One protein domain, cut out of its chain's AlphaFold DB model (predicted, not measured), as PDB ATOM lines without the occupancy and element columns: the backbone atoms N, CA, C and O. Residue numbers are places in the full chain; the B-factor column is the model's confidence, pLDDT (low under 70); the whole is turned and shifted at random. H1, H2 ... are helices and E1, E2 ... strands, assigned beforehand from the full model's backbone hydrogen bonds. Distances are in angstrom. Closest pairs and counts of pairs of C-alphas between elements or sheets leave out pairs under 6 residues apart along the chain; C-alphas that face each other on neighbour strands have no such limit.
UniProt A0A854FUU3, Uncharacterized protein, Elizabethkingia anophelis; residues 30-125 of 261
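This is residues 30 to 125 of the 261 residues of an uncharacterized protein of Elizabethkingia anophelis (UniProt A0A854FUU3). Helix H3 runs through the middle, H1 crossing one side, H2 packed at its beginning, the small hairpin E1-E2 near its first half; a long loop, residues 67 to 93, winds past. The 96 printed residues hold three named helices and two antiparallel strands, H1 E1 E2 H2 H3: mostly helix, with under half of the residues, 41, in named elements. It is compact, radius of gyration of the C-alphas 12.9 A, spanning 40 by 28 by 25 A.

H1, residues 38 to 48, touches residues 113 to 117 alone of H3, residues 108 to 122, only just about perpendicular at 70.2 degrees; the closest C-alphas, Ile 41 and Ile 116, are 6.9 A apart. In the hairpin of E1, residues 51 to 55, and E2, residues 64 to 66, find N 51 and O 66 within hydrogen-bond range, 3.0 A. The closest C-alphas of E2 and H3, Gly 66 and Ala 112, are 5.0 A apart. H2, residues 94 to 100, touches residues 108 to 112 alone of H3 at a steep tilt of 63 degrees, the same way; the closest C-alphas, Leu 94 and Asn 108, are 5.7 A apart. Every O i to N i+4 pair is within hydrogen-bond range in H1 and H3, 2 of 3 in H2.

Find C-alpha 38 at (38.773, 105.915, 13.563); H1 runs 15.3 A from there. E1 measures 8.0 A, E2 7.3 A, H2 9.8 A. H3 runs 20.9 A to C-alpha 122 at (54.002, 99.201, 9.517).

The printed part has no cut; the link from E2 to H2 is long, 27 residues. The C-alphas farthest apart, Thr 30 and Gly 91, stand 40.8 A apart. Look for pLDDT under 70 at residues 58 to 60, 82 to 85 and 123 to 125.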
ATOM      1  N   THR A  30      39.890  88.279  15.676       88.44
ATOM      2  CA  THR A  30      41.250  88.040  16.168       88.44
ATOM      3  C   THR A  30      42.013  89.359  16.287       88.44
ATOM      4  O   THR A  30      41.610  90.391  15.736       88.44
ATOM      5  N   TYR A  31      43.126  89.357  17.018       86.44
ATOM      6  CA  TYR A  31      43.986  90.534  17.081       86.44
ATOM      7  C   TYR A  31      44.749  90.741  15.769       86.44
ATOM      8  O   TYR A  31      44.980  91.881  15.376       86.44
ATOM      9  N   SER A  32      45.175  89.674  15.085       86.88
ATOM     10  CA  SER A  32      45.997  89.791  13.869       86.88
ATOM     11  C   SER A  32      45.242  90.307  12.648       86.88
ATOM     12  O   SER A  32      45.882  90.918  11.789       86.88
ATOM     13  N   ASP A  33      43.919  90.151  12.618       87.19
ATOM     14  CA  ASP A  33      43.047  90.713  11.581       87.19
ATOM     15  C   ASP A  33      42.541  92.129  11.925       87.19
ATOM     16  O   ASP A  33      41.871  92.768  11.114       87.19
ATOM     17  N   PHE A  34      42.849  92.649  13.122       86.50
ATOM     18  CA  PHE A  34      42.385  93.968  13.541       86.50
ATOM     19  C   PHE A  34      43.161  95.093  12.843       86.50
ATOM     20  O   PHE A  34      44.378  95.236  12.997       86.50
ATOM     21  N   GLU A  35      42.430  95.941  12.124       84.81
ATOM     22  CA  GLU A  35      42.965  97.135  11.475       84.81
ATOM     23  C   GLU A  35      42.684  98.403  12.290       84.81
ATOM     24  O   GLU A  35      41.696  98.510  13.020       84.81
ATOM     25  N   ALA A  36      43.556  99.404  12.143       84.75
ATOM     26  CA  ALA A  36      43.389 100.690  12.807       84.75
ATOM     27  C   ALA A  36      42.090 101.359  12.350       84.75
ATOM     28  O   ALA A  36      41.960 101.700  11.183       84.75
ATOM     29  N   ASN A  37      41.162 101.593  13.271       86.06
ATOM     30  CA  ASN A  37      39.905 102.286  12.997       86.06
ATOM     31  C   ASN A  37      39.965 103.760  13.437       86.06
ATOM     32  O   ASN A  37      40.942 104.216  14.042       86.06
ATOM     33  N   ASP A  38      38.880 104.498  13.201       84.94
ATOM     34  CA  ASP A  38      38.773 105.915  13.563       84.94
ATOM     35  C   ASP A  38      39.003 106.185  15.057       84.94
ATOM     36  O   ASP A  38      39.496 107.257  15.416       84.94
ATOM     37  N   ASN A  39      38.703 105.222  15.941       82.56
ATOM     38  CA  ASN A  39      38.957 105.368  17.375       82.56
ATOM     39  C   ASN A  39      40.458 105.436  17.664       82.56
ATOM     40  O   ASN A  39      40.887 106.318  18.410       82.56
ATOM     41  N   VAL A  40      41.251 104.546  17.056       84.25
ATOM     42  CA  VAL A  40      42.716 104.540  17.197       84.25
ATOM     43  C   VAL A  40      43.305 105.823  16.627       84.25
ATOM     44  O   VAL A  40      44.086 106.498  17.299       84.25
ATOM     45  N   ILE A  41      42.892 106.195  15.414       88.00
ATOM     46  CA  ILE A  41      43.374 107.406  14.743       88.00
ATOM     47  C   ILE A  41      43.055 108.651  15.577       88.00
ATOM     48  O   ILE A  41      43.938 109.468  15.839       88.00
ATOM     49  N   THR A  42      41.822 108.777  16.069       83.06
ATOM     50  CA  THR A  42      41.417 109.891  16.936       83.06
ATOM     51  C   THR A  42      42.214 109.912  18.235       83.06
ATOM     52  O   THR A  42      42.664 110.978  18.651       83.06
ATOM     53  N   ALA A  43      42.434 108.753  18.864       76.94
ATOM     54  CA  ALA A  43      43.206 108.667  20.099       76.94
ATOM     55  C   ALA A  43      44.644 109.172  19.910       76.94
ATOM     56  O   ALA A  43      45.119 109.963  20.728       76.94
ATOM     57  N   VAL A  44      45.296 108.789  18.808       82.56
ATOM     58  CA  VAL A  44      46.638 109.271  18.446       82.56
ATOM     59  C   VAL A  44      46.630 110.779  18.197       82.56
ATOM     60  O   VAL A  44      47.440 111.499  18.778       82.56
ATOM     61  N   LYS A  45      45.689 111.283  17.387       85.38
ATOM     62  CA  LYS A  45      45.585 112.721  17.071       85.38
ATOM     63  C   LYS A  45      45.466 113.574  18.329       85.38
ATOM     64  O   LYS A  45      46.128 114.602  18.449       85.38
ATOM     65  N   VAL A  46      44.630 113.124  19.262       76.62
ATOM     66  CA  VAL A  46      44.385 113.788  20.542       76.62
ATOM     67  C   VAL A  46      45.621 113.737  21.445       76.62
ATOM     68  O   VAL A  46      45.952 114.742  22.064       76.62
ATOM     69  N   ALA A  47      46.314 112.596  21.502       72.44
ATOM     70  CA  ALA A  47      47.484 112.419  22.360       72.44
ATOM     71  C   ALA A  47      48.717 113.211  21.897       72.44
ATOM     72  O   ALA A  47      49.472 113.697  22.737       72.44
ATOM     73  N   GLU A  48      48.932 113.314  20.585       79.69
ATOM     74  CA  GLU A  48      50.169 113.866  20.019       79.69
ATOM     75  C   GLU A  48      50.041 115.346  19.631       79.69
ATOM     76  O   GLU A  48      50.992 116.112  19.779       79.69
ATOM     77  N   GLY A  49      48.863 115.770  19.157       81.88
ATOM     78  CA  GLY A  49      48.670 117.094  18.566       81.88
ATOM     79  C   GLY A  49      49.339 117.240  17.190       81.88
ATOM     80  O   GLY A  49      50.234 116.485  16.824       81.88
ATOM     81  N   LEU A  50      48.874 118.199  16.384       90.38
ATOM     82  CA  LEU A  50      49.397 118.415  15.031       90.38
ATOM     83  C   LEU A  50      50.565 119.407  15.036       90.38
ATOM     84  O   LEU A  50      50.384 120.568  15.405       90.38
ATOM     85  N   VAL A  51      51.729 118.988  14.529       93.06
ATOM     86  CA  VAL A  51      52.880 119.875  14.291       93.06
ATOM     87  C   VAL A  51      53.317 119.815  12.825       93.06
ATOM     88  O   VAL A  51      53.765 118.784  12.328       93.06
ATOM     89  N   GLU A  52      53.219 120.937  12.109       95.12
ATOM     90  CA  GLU A  52      53.462 120.964  10.656       95.12
ATOM     91  C   GLU A  52      54.937 120.930  10.232       95.12
ATOM     92  O   GLU A  52      55.246 120.682   9.062       95.12
ATOM     93  N   LYS A  53      55.849 121.221  11.162       95.38
ATOM     94  CA  LYS A  53      57.296 121.280  10.932       95.38
ATOM     95  C   LYS A  53      57.993 120.231  11.782       95.38
ATOM     96  O   LYS A  53      57.587 120.001  12.918       95.38
ATOM     97  N   ALA A  54      59.054 119.639  11.247       93.50
ATOM     98  CA  ALA A  54      59.863 118.691  11.993       93.50
ATOM     99  C   ALA A  54      60.433 119.334  13.268       93.50
ATOM    100  O   ALA A  54      61.044 120.405  13.222       93.50
ATOM    101  N   TYR A  55      60.257 118.659  14.397       87.31
ATOM    102  CA  TYR A  55      60.730 119.076  15.713       87.31
ATOM    103  C   TYR A  55      61.475 117.929  16.397       87.31
ATOM    104  O   TYR A  55      61.423 116.787  15.949       87.31
ATOM    105  N   LYS A  56      62.197 118.234  17.476       80.31
ATOM    106  CA  LYS A  56      62.802 117.223  18.345       80.31
ATOM    107  C   LYS A  56      62.190 117.299  19.722       80.31
ATOM    108  O   LYS A  56      62.039 118.390  20.271       80.31
ATOM    109  N   LEU A  57      61.909 116.135  20.289       71.31
ATOM    110  CA  LEU A  57      61.670 116.038  21.716       71.31
ATOM    111  C   LEU A  57      63.005 116.179  22.469       71.31
ATOM    112  O   LEU A  57      64.055 115.770  21.956       71.31
ATOM    113  N   PRO A  58      63.003 116.769  23.677       56.25
ATOM    114  CA  PRO A  58      64.200 116.834  24.506       56.25
ATOM    115  C   PRO A  58      64.799 115.438  24.714       56.25
ATOM    116  O   PRO A  58      64.094 114.515  25.111       56.25
ATOM    117  N   ASN A  59      66.110 115.304  24.502       55.69
ATOM    118  CA  ASN A  59      66.870 114.049  24.624       55.69
ATOM    119  C   ASN A  59      66.579 112.973  23.560       55.69
ATOM    120  O   ASN A  59      67.083 111.856  23.689       55.69
ATOM    121  N   GLU A  60      65.847 113.290  22.491       65.50
ATOM    122  CA  GLU A  60      65.686 112.387  21.348       65.50
ATOM    123  C   GLU A  60      66.602 112.778  20.181       65.50
ATOM    124  O   GLU A  60      66.783 113.949  19.831       65.50
ATOM    125  N   THR A  61      67.219 111.775  19.556       70.75
ATOM    126  CA  THR A  61      68.090 111.983  18.387       70.75
ATOM    127  C   THR A  61      67.291 112.146  17.096       70.75
ATOM    128  O   THR A  61      67.767 112.794  16.159       70.75
ATOM    129  N   GLN A  62      66.079 111.591  17.064       79.44
ATOM    130  CA  GLN A  62      65.178 111.548  15.917       79.44
ATOM    131  C   GLN A  62      64.324 112.816  15.853       79.44
ATOM    132  O   GLN A  62      63.972 113.394  16.880       79.44
ATOM    133  N   TYR A  63      64.030 113.272  14.634       85.69
ATOM    134  CA  TYR A  63      63.013 114.299  14.424       85.69
ATOM    135  C   TYR A  63      61.633 113.649  14.358       85.69
ATOM    136  O   TYR A  63      61.505 112.486  13.979       85.69
ATOM    137  N   THR A  64      60.617 114.436  14.677       88.00
ATOM    138  CA  THR A  64      59.208 114.050  14.715       88.00
ATOM    139  C   THR A  64      58.379 115.105  13.984       88.00
ATOM    140  O   THR A  64      58.757 116.276  13.959       88.00
ATOM    141  N   ILE A  65      57.280 114.714  13.341       92.31
ATOM    142  CA  ILE A  65      56.373 115.622  12.622       92.31
ATOM    143  C   ILE A  65      54.930 115.104  12.655       92.31
ATOM    144  O   ILE A  65      54.683 113.932  12.947       92.31
ATOM    145  N   GLY A  66      53.970 115.965  12.320       93.81
ATOM    146  CA  GLY A  66      52.560 115.611  12.241       93.81
ATOM    147  C   GLY A  66      52.018 115.289  13.626       93.81
ATOM    148  O   GLY A  66      52.294 116.019  14.574       93.81
ATOM    149  N   PHE A  67      51.292 114.179  13.729       90.25
ATOM    150  CA  PHE A  67      50.826 113.614  14.992       90.25
ATOM    151  C   PHE A  67      51.880 112.687  15.607       90.25
ATOM    152  O   PHE A  67      51.624 111.505  15.808       90.25
ATOM    153  N   GLY A  68      53.096 113.180  15.843       84.44
ATOM    154  CA  GLY A  68      54.096 112.419  16.598       84.44
ATOM    155  C   GLY A  68      54.831 111.306  15.833       84.44
ATOM    156  O   GLY A  68      55.343 110.387  16.467       84.44
ATOM    157  N   THR A  69      54.927 111.348  14.493       87.38
ATOM    158  CA  THR A  69      55.680 110.319  13.744       87.38
ATOM    159  C   THR A  69      57.147 110.701  13.541       87.38
ATOM    160  O   THR A  69      57.444 111.801  13.075       87.38
ATOM    161  N   SER A  70      58.066 109.778  13.836       87.00
ATOM    162  CA  SER A  70      59.514 109.937  13.585       87.00
ATOM    163  C   SER A  70      60.016 109.125  12.388       87.00
ATOM    164  O   SER A  70      61.118 109.356  11.885       87.00
ATOM    165  N   TYR A  71      59.194 108.192  11.905       87.56
ATOM    166  CA  TYR A  71      59.472 107.344  10.751       87.56
ATOM    167  C   TYR A  71      58.353 107.475   9.723       87.56
ATOM    168  O   TYR A  71      57.170 107.565  10.054       87.56
ATOM    169  N   LEU A  72      58.743 107.487   8.461       89.62
ATOM    170  CA  LEU A  72      57.882 107.631   7.307       89.62
ATOM    171  C   LEU A  72      57.680 106.261   6.672       89.62
ATOM    172  O   LEU A  72      58.632 105.526   6.387       89.62
ATOM    173  N   PHE A  73      56.419 105.940   6.431       89.56
ATOM    174  CA  PHE A  73      56.002 104.731   5.744       89.56
ATOM    175  C   PHE A  73      55.108 105.121   4.572       89.56
ATOM    176  O   PHE A  73      54.372 106.110   4.645       89.56
ATOM    177  N   ASP A  74      55.202 104.374   3.479       89.56
ATOM    178  CA  ASP A  74      54.291 104.529   2.352       89.56
ATOM    179  C   ASP A  74      52.888 103.986   2.682       89.56
ATOM    180  O   ASP A  74      52.639 103.442   3.762       89.56
ATOM    181  N   LYS A  75      51.960 104.129   1.732       87.69
ATOM    182  CA  LYS A  75      50.561 103.681   1.855       87.69
ATOM    183  C   LYS A  75      50.389 102.196   2.195       87.69
ATOM    184  O   LYS A  75      49.332 101.799   2.699       87.69
ATOM    185  N   ASP A  76      51.404 101.389   1.902       85.12
ATOM    186  CA  ASP A  76      51.428  99.945   2.113       85.12
ATOM    187  C   ASP A  76      52.158  99.580   3.422       85.12
ATOM    188  O   ASP A  76      52.376  98.402   3.705       85.12
ATOM    189  N   GLY A  77      52.538 100.575   4.234       83.88
ATOM    190  CA  GLY A  77      53.256 100.379   5.493       83.88
ATOM    191  C   GLY A  77      54.728 100.006   5.306       83.88
ATOM    192  O   GLY A  77      55.355  99.497   6.237       83.88
ATOM    193  N   LYS A  78      55.314 100.223   4.123       85.69
ATOM    194  CA  LYS A  78      56.737  99.952   3.881       85.69
ATOM    195  C   LYS A  78      57.579 101.186   4.195       85.69
ATOM    196  O   LYS A  78      57.108 102.306   4.001       85.69
ATOM    197  N   PRO A  79      58.826 101.020   4.676       86.94
ATOM    198  CA  PRO A  79      59.719 102.146   4.923       86.94
ATOM    199  C   PRO A  79      59.849 103.034   3.683       86.94
ATOM    200  O   PRO A  79      60.247 102.565   2.618       86.94
ATOM    201  N   TYR A  80      59.540 104.321   3.819       86.00
ATOM    202  CA  TYR A  80      59.656 105.269   2.717       86.00
ATOM    203  C   TYR A  80      61.139 105.623   2.489       86.00
ATOM    204  O   TYR A  80      61.748 106.344   3.278       86.00
ATOM    205  N   SER A  81      61.753 105.075   1.433       71.56
ATOM    206  CA  SER A  81      63.215 104.997   1.267       71.56
ATOM    207  C   SER A  81      63.808 105.915   0.189       71.56
ATOM    208  O   SER A  81      64.772 105.539  -0.472       71.56
ATOM    209  N   ASN A  82      63.295 107.133   0.005       58.06
ATOM    210  CA  ASN A  82      63.824 108.033  -1.035       58.06
ATOM    211  C   ASN A  82      65.164 108.723  -0.681       58.06
ATOM    212  O   ASN A  82      65.706 109.437  -1.519       58.06
ATOM    213  N   ALA A  83      65.721 108.549   0.530       49.22
ATOM    214  CA  ALA A  83      66.964 109.236   0.926       49.22
ATOM    215  C   ALA A  83      67.763 108.564   2.072       49.22
ATOM    216  O   ALA A  83      68.124 109.235   3.046       49.22
ATOM    217  N   GLY A  84      68.029 107.257   1.984       52.78
ATOM    218  CA  GLY A  84      68.990 106.542   2.849       52.78
ATOM    219  C   GLY A  84      68.506 106.166   4.258       52.78
ATOM    220  O   GLY A  84      69.021 105.218   4.838       52.78
ATOM    221  N   THR A  85      67.477 106.833   4.785       68.50
ATOM    222  CA  THR A  85      66.722 106.422   5.982       68.50
ATOM    223  C   THR A  85      65.255 106.807   5.808       68.50
ATOM    224  O   THR A  85      64.950 107.798   5.142       68.50
ATOM    225  N   ASN A  86      64.339 106.044   6.408       82.25
ATOM    226  CA  ASN A  86      62.916 106.382   6.453       82.25
ATOM    227  C   ASN A  86      62.578 107.330   7.618       82.25
ATOM    228  O   ASN A  86      61.428 107.413   8.019       82.25
ATOM    229  N   ALA A  87      63.567 107.999   8.210       87.38
ATOM    230  CA  ALA A  87      63.356 108.892   9.342       87.38
ATOM    231  C   ALA A  87      62.952 110.296   8.875       87.38
ATOM    232  O   ALA A  87      63.403 110.761   7.823       87.38
ATOM    233  N   VAL A  88      62.162 110.989   9.693       89.38
ATOM    234  CA  VAL A  88      61.920 112.430   9.550       89.38
ATOM    235  C   VAL A  88      63.243 113.177   9.735       89.38
ATOM    236  O   VAL A  88      64.069 112.815  10.582       89.38
ATOM    237  N   LYS A  89      63.465 114.218   8.931       89.56
ATOM    238  CA  LYS A  89      64.717 114.979   8.900       89.56
ATOM    239  C   LYS A  89      64.513 116.421   9.348       89.56
ATOM    240  O   LYS A  89      63.418 116.976   9.306       89.56
ATOM    241  N   ALA A  90      65.618 117.049   9.746       91.25
ATOM    242  CA  ALA A  90      65.655 118.484   9.987       91.25
ATOM    243  C   ALA A  90      65.155 119.244   8.746       91.25
ATOM    244  O   ALA A  90      65.599 118.968   7.633       91.25
ATOM    245  N   GLY A  91      64.252 120.205   8.944       90.81
ATOM    246  CA  GLY A  91      63.704 121.025   7.859       90.81
ATOM    247  C   GLY A  91      62.553 120.387   7.074       90.81
ATOM    248  O   GLY A  91      61.981 121.062   6.219       90.81
ATOM    249  N   ASP A  92      62.166 119.139   7.368       93.69
ATOM    250  CA  ASP A  92      60.941 118.579   6.799       93.69
ATOM    251  C   ASP A  92      59.710 119.378   7.261       93.69
ATOM    252  O   ASP A  92      59.599 119.827   8.406       93.69
ATOM    253  N   THR A  93      58.762 119.540   6.342       96.44
ATOM    254  CA  THR A  93      57.432 120.105   6.597       96.44
ATOM    255  C   THR A  93      56.383 119.187   5.987       96.44
ATOM    256  O   THR A  93      56.676 118.483   5.015       96.44
ATOM    257  N   LEU A  94      55.153 119.208   6.501       96.19
ATOM    258  CA  LEU A  94      54.062 118.409   5.929       96.19
ATOM    259  C   LEU A  94      53.837 118.732   4.445       96.19
ATOM    260  O   LEU A  94      53.665 117.820   3.643       96.19
ATOM    261  N   THR A  95      53.949 120.003   4.053       96.19
ATOM    262  CA  THR A  95      53.845 120.433   2.650       96.19
ATOM    263  C   THR A  95      54.937 119.829   1.761       96.19
ATOM    264  O   THR A  95      54.659 119.396   0.642       96.19
ATOM    265  N   LEU A  96      56.185 119.778   2.235       93.31
ATOM    266  CA  LEU A  96      57.280 119.173   1.471       93.31
ATOM    267  C   LEU A  96      57.139 117.650   1.412       93.31
ATOM    268  O   LEU A  96      57.318 117.050   0.350       93.31
ATOM    269  N   LEU A  97      56.804 117.024   2.539       92.62
ATOM    270  CA  LEU A  97      56.659 115.576   2.641       92.62
ATOM    271  C   LEU A  97      55.476 115.054   1.825       92.62
ATOM    272  O   LEU A  97      55.655 114.074   1.108       92.62
ATOM    273  N   LYS A  98      54.315 115.723   1.843       93.19
ATOM    274  CA  LYS A  98      53.155 115.288   1.050       93.19
ATOM    275  C   LYS A  98      53.454 115.284  -0.444       93.19
ATOM    276  O   LYS A  98      53.042 114.370  -1.145       93.19
ATOM    277  N   SER A  99      54.227 116.259  -0.930       90.94
ATOM    278  CA  SER A  99      54.670 116.287  -2.326       90.94
ATOM    279  C   SER A  99      55.615 115.119  -2.626       90.94
ATOM    280  O   SER A  99      55.360 114.331  -3.534       90.94
ATOM    281  N   LYS A 100      56.649 114.929  -1.793       89.50
ATOM    282  CA  LYS A 100      57.624 113.834  -1.940       89.50
ATOM    283  C   LYS A 100      56.967 112.450  -1.904       89.50
ATOM    284  O   LYS A 100      57.340 111.577  -2.678       89.50
ATOM    285  N   MET A 101      55.992 112.255  -1.020       91.06
ATOM    286  CA  MET A 101      55.316 110.975  -0.791       91.06
ATOM    287  C   MET A 101      54.094 110.758  -1.698       91.06
ATOM    288  O   MET A 101      53.379 109.781  -1.511       91.06
ATOM    289  N   SER A 102      53.868 111.619  -2.700       90.88
ATOM    290  CA  SER A 102      52.755 111.509  -3.662       90.88
ATOM    291  C   SER A 102      51.347 111.639  -3.050       90.88
ATOM    292  O   SER A 102      50.395 111.024  -3.520       90.88
ATOM    293  N   TYR A 103      51.209 112.490  -2.032       91.88
ATOM    294  CA  TYR A 103      49.954 112.886  -1.374       91.88
ATOM    295  C   TYR A 103      49.626 114.374  -1.610       91.88
ATOM    296  O   TYR A 103      49.066 115.056  -0.752       91.88
ATOM    297  N   SER A 104      50.017 114.925  -2.762       90.69
ATOM    298  CA  SER A 104      49.939 116.366  -3.050       90.69
ATOM    299  C   SER A 104      48.515 116.938  -3.025       90.69
ATOM    300  O   SER A 104      48.356 118.126  -2.749       90.69
ATOM    301  N   SER A 105      47.496 116.107  -3.263       94.50
ATOM    302  CA  SER A 105      46.081 116.490  -3.219       94.50
ATOM    303  C   SER A 105      45.508 116.628  -1.805       94.50
ATOM    304  O   SER A 105      44.403 117.142  -1.658       94.50
ATOM    305  N   LEU A 106      46.217 116.164  -0.772       96.00
ATOM    306  CA  LEU A 106      45.740 116.216   0.609       96.00
ATOM    307  C   LEU A 106      46.042 117.564   1.280       96.00
ATOM    308  O   LEU A 106      47.061 118.229   1.021       96.00
ATOM    309  N   SER A 107      45.171 117.941   2.219       97.00
ATOM    310  CA  SER A 107      45.506 118.972   3.200       97.00
ATOM    311  C   SER A 107      46.654 118.485   4.099       97.00
ATOM    312  O   SER A 107      46.955 117.293   4.165       97.00
ATOM    313  N   ASN A 108      47.325 119.399   4.803       96.00
ATOM    314  CA  ASN A 108      48.394 119.001   5.724       96.00
ATOM    315  C   ASN A 108      47.863 118.131   6.875       96.00
ATOM    316  O   ASN A 108      48.536 117.186   7.275       96.00
ATOM    317  N   SER A 109      46.654 118.416   7.366       95.00
ATOM    318  CA  SER A 109      46.000 117.622   8.411       95.00
ATOM    319  C   SER A 109      45.676 116.208   7.927       95.00
ATOM    320  O   SER A 109      46.003 115.240   8.612       95.00
ATOM    321  N   ASP A 110      45.102 116.073   6.728       96.25
ATOM    322  CA  ASP A 110      44.756 114.759   6.165       96.25
ATOM    323  C   ASP A 110      46.015 113.957   5.837       96.25
ATOM    324  O   ASP A 110      46.087 112.762   6.103       96.25
ATOM    325  N   PHE A 111      47.062 114.616   5.331       96.31
ATOM    326  CA  PHE A 111      48.351 113.966   5.127       96.31
ATOM    327  C   PHE A 111      48.974 113.498   6.450       96.31
ATOM    328  O   PHE A 111      49.480 112.381   6.522       96.31
ATOM    329  N   ALA A 112      48.919 114.308   7.511       95.81
ATOM    330  CA  ALA A 112      49.391 113.891   8.829       95.81
ATOM    331  C   ALA A 112      48.595 112.693   9.375       95.81
ATOM    332  O   ALA A 112      49.169 111.843  10.052       95.81
ATOM    333  N   GLU A 113      47.304 112.592   9.061       95.50
ATOM    334  CA  GLU A 113      46.495 111.417   9.383       95.50
ATOM    335  C   GLU A 113      46.910 110.179   8.573       95.50
ATOM    336  O   GLU A 113      47.058 109.095   9.140       95.50
ATOM    337  N   GLU A 114      47.178 110.328   7.274       94.38
ATOM    338  CA  GLU A 114      47.716 109.240   6.448       94.38
ATOM    339  C   GLU A 114      49.069 108.741   6.972       94.38
ATOM    340  O   GLU A 114      49.322 107.536   6.971       94.38
ATOM    341  N   LEU A 115      49.913 109.624   7.517       92.88
ATOM    342  CA  LEU A 115      51.144 109.205   8.194       92.88
ATOM    343  C   LEU A 115      50.864 108.300   9.405       92.88
ATOM    344  O   LEU A 115      51.595 107.325   9.593       92.88
ATOM    345  N   ILE A 116      49.800 108.556  10.185       91.56
ATOM    346  CA  ILE A 116      49.377 107.657  11.275       91.56
ATOM    347  C   ILE A 116      48.983 106.298  10.699       91.56
ATOM    348  O   ILE A 116      49.491 105.271  11.149       91.56
ATOM    349  N   LYS A 117      48.099 106.277   9.692       90.88
ATOM    350  CA  LYS A 117      47.597 105.034   9.078       90.88
ATOM    351  C   LYS A 117      48.740 104.190   8.515       90.88
ATOM    352  O   LYS A 117      48.814 102.990   8.776       90.88
ATOM    353  N   ASN A 118      49.666 104.822   7.801       89.06
ATOM    354  CA  ASN A 118      50.839 104.165   7.230       89.06
ATOM    355  C   ASN A 118      51.755 103.600   8.321       89.06
ATOM    356  O   ASN A 118      52.215 102.461   8.217       89.06
ATOM    357  N   HIS A 119      51.985 104.358   9.396       87.44
ATOM    358  CA  HIS A 119      52.762 103.883  10.537       87.44
ATOM    359  C   HIS A 119      52.068 102.703  11.222       87.44
ATOM    360  O   HIS A 119      52.713 101.698  11.492       87.44
ATOM    361  N   LEU A 120      50.760 102.770  11.469       84.69
ATOM    362  CA  LEU A 120      50.010 101.694  12.121       84.69
ATOM    363  C   LEU A 120      50.024 100.393  11.305       84.69
ATOM    364  O   LEU A 120      50.192  99.328  11.903       84.69
ATOM    365  N   LYS A 121      49.978 100.477   9.968       81.62
ATOM    366  CA  LYS A 121      50.198  99.332   9.059       81.62
ATOM    367  C   LYS A 121      51.606  98.747   9.177       81.62
ATOM    368  O   LYS A 121      51.774  97.532   9.181       81.62
ATOM    369  N   ALA A 122      52.615  99.607   9.297       75.62
ATOM    370  CA  ALA A 122      54.002  99.201   9.517       75.62
ATOM    371  C   ALA A 122      54.278  98.731  10.957       75.62
ATOM    372  O   ALA A 122      55.331  98.151  11.245       75.62
ATOM    373  N   SER A 123      53.376  99.049  11.888       66.56
ATOM    374  CA  SER A 123      53.649  98.947  13.311       66.56
ATOM    375  C   SER A 123      53.848  97.494  13.733       66.56
ATOM    376  O   SER A 123      53.257  96.544  13.210       66.56
ATOM    377  N   ARG A 124      54.676  97.312  14.764       63.84
ATOM    378  CA  ARG A 124      54.943  95.995  15.360       63.84
ATOM    379  C   ARG A 124      53.731  95.400  16.095       63.84
ATOM    380  O   ARG A 124      53.875  94.316  16.659       63.84
ATOM    381  N   TYR A 125      52.567  96.062  16.069       69.81
ATOM    382  CA  TYR A 125      51.294  95.502  16.524       69.81
ATOM    383  C   TYR A 125      51.066  94.105  15.942       69.81
ATOM    384  O   TYR A 125      50.747  93.184  16.685       69.81
TER     385      TYR A 125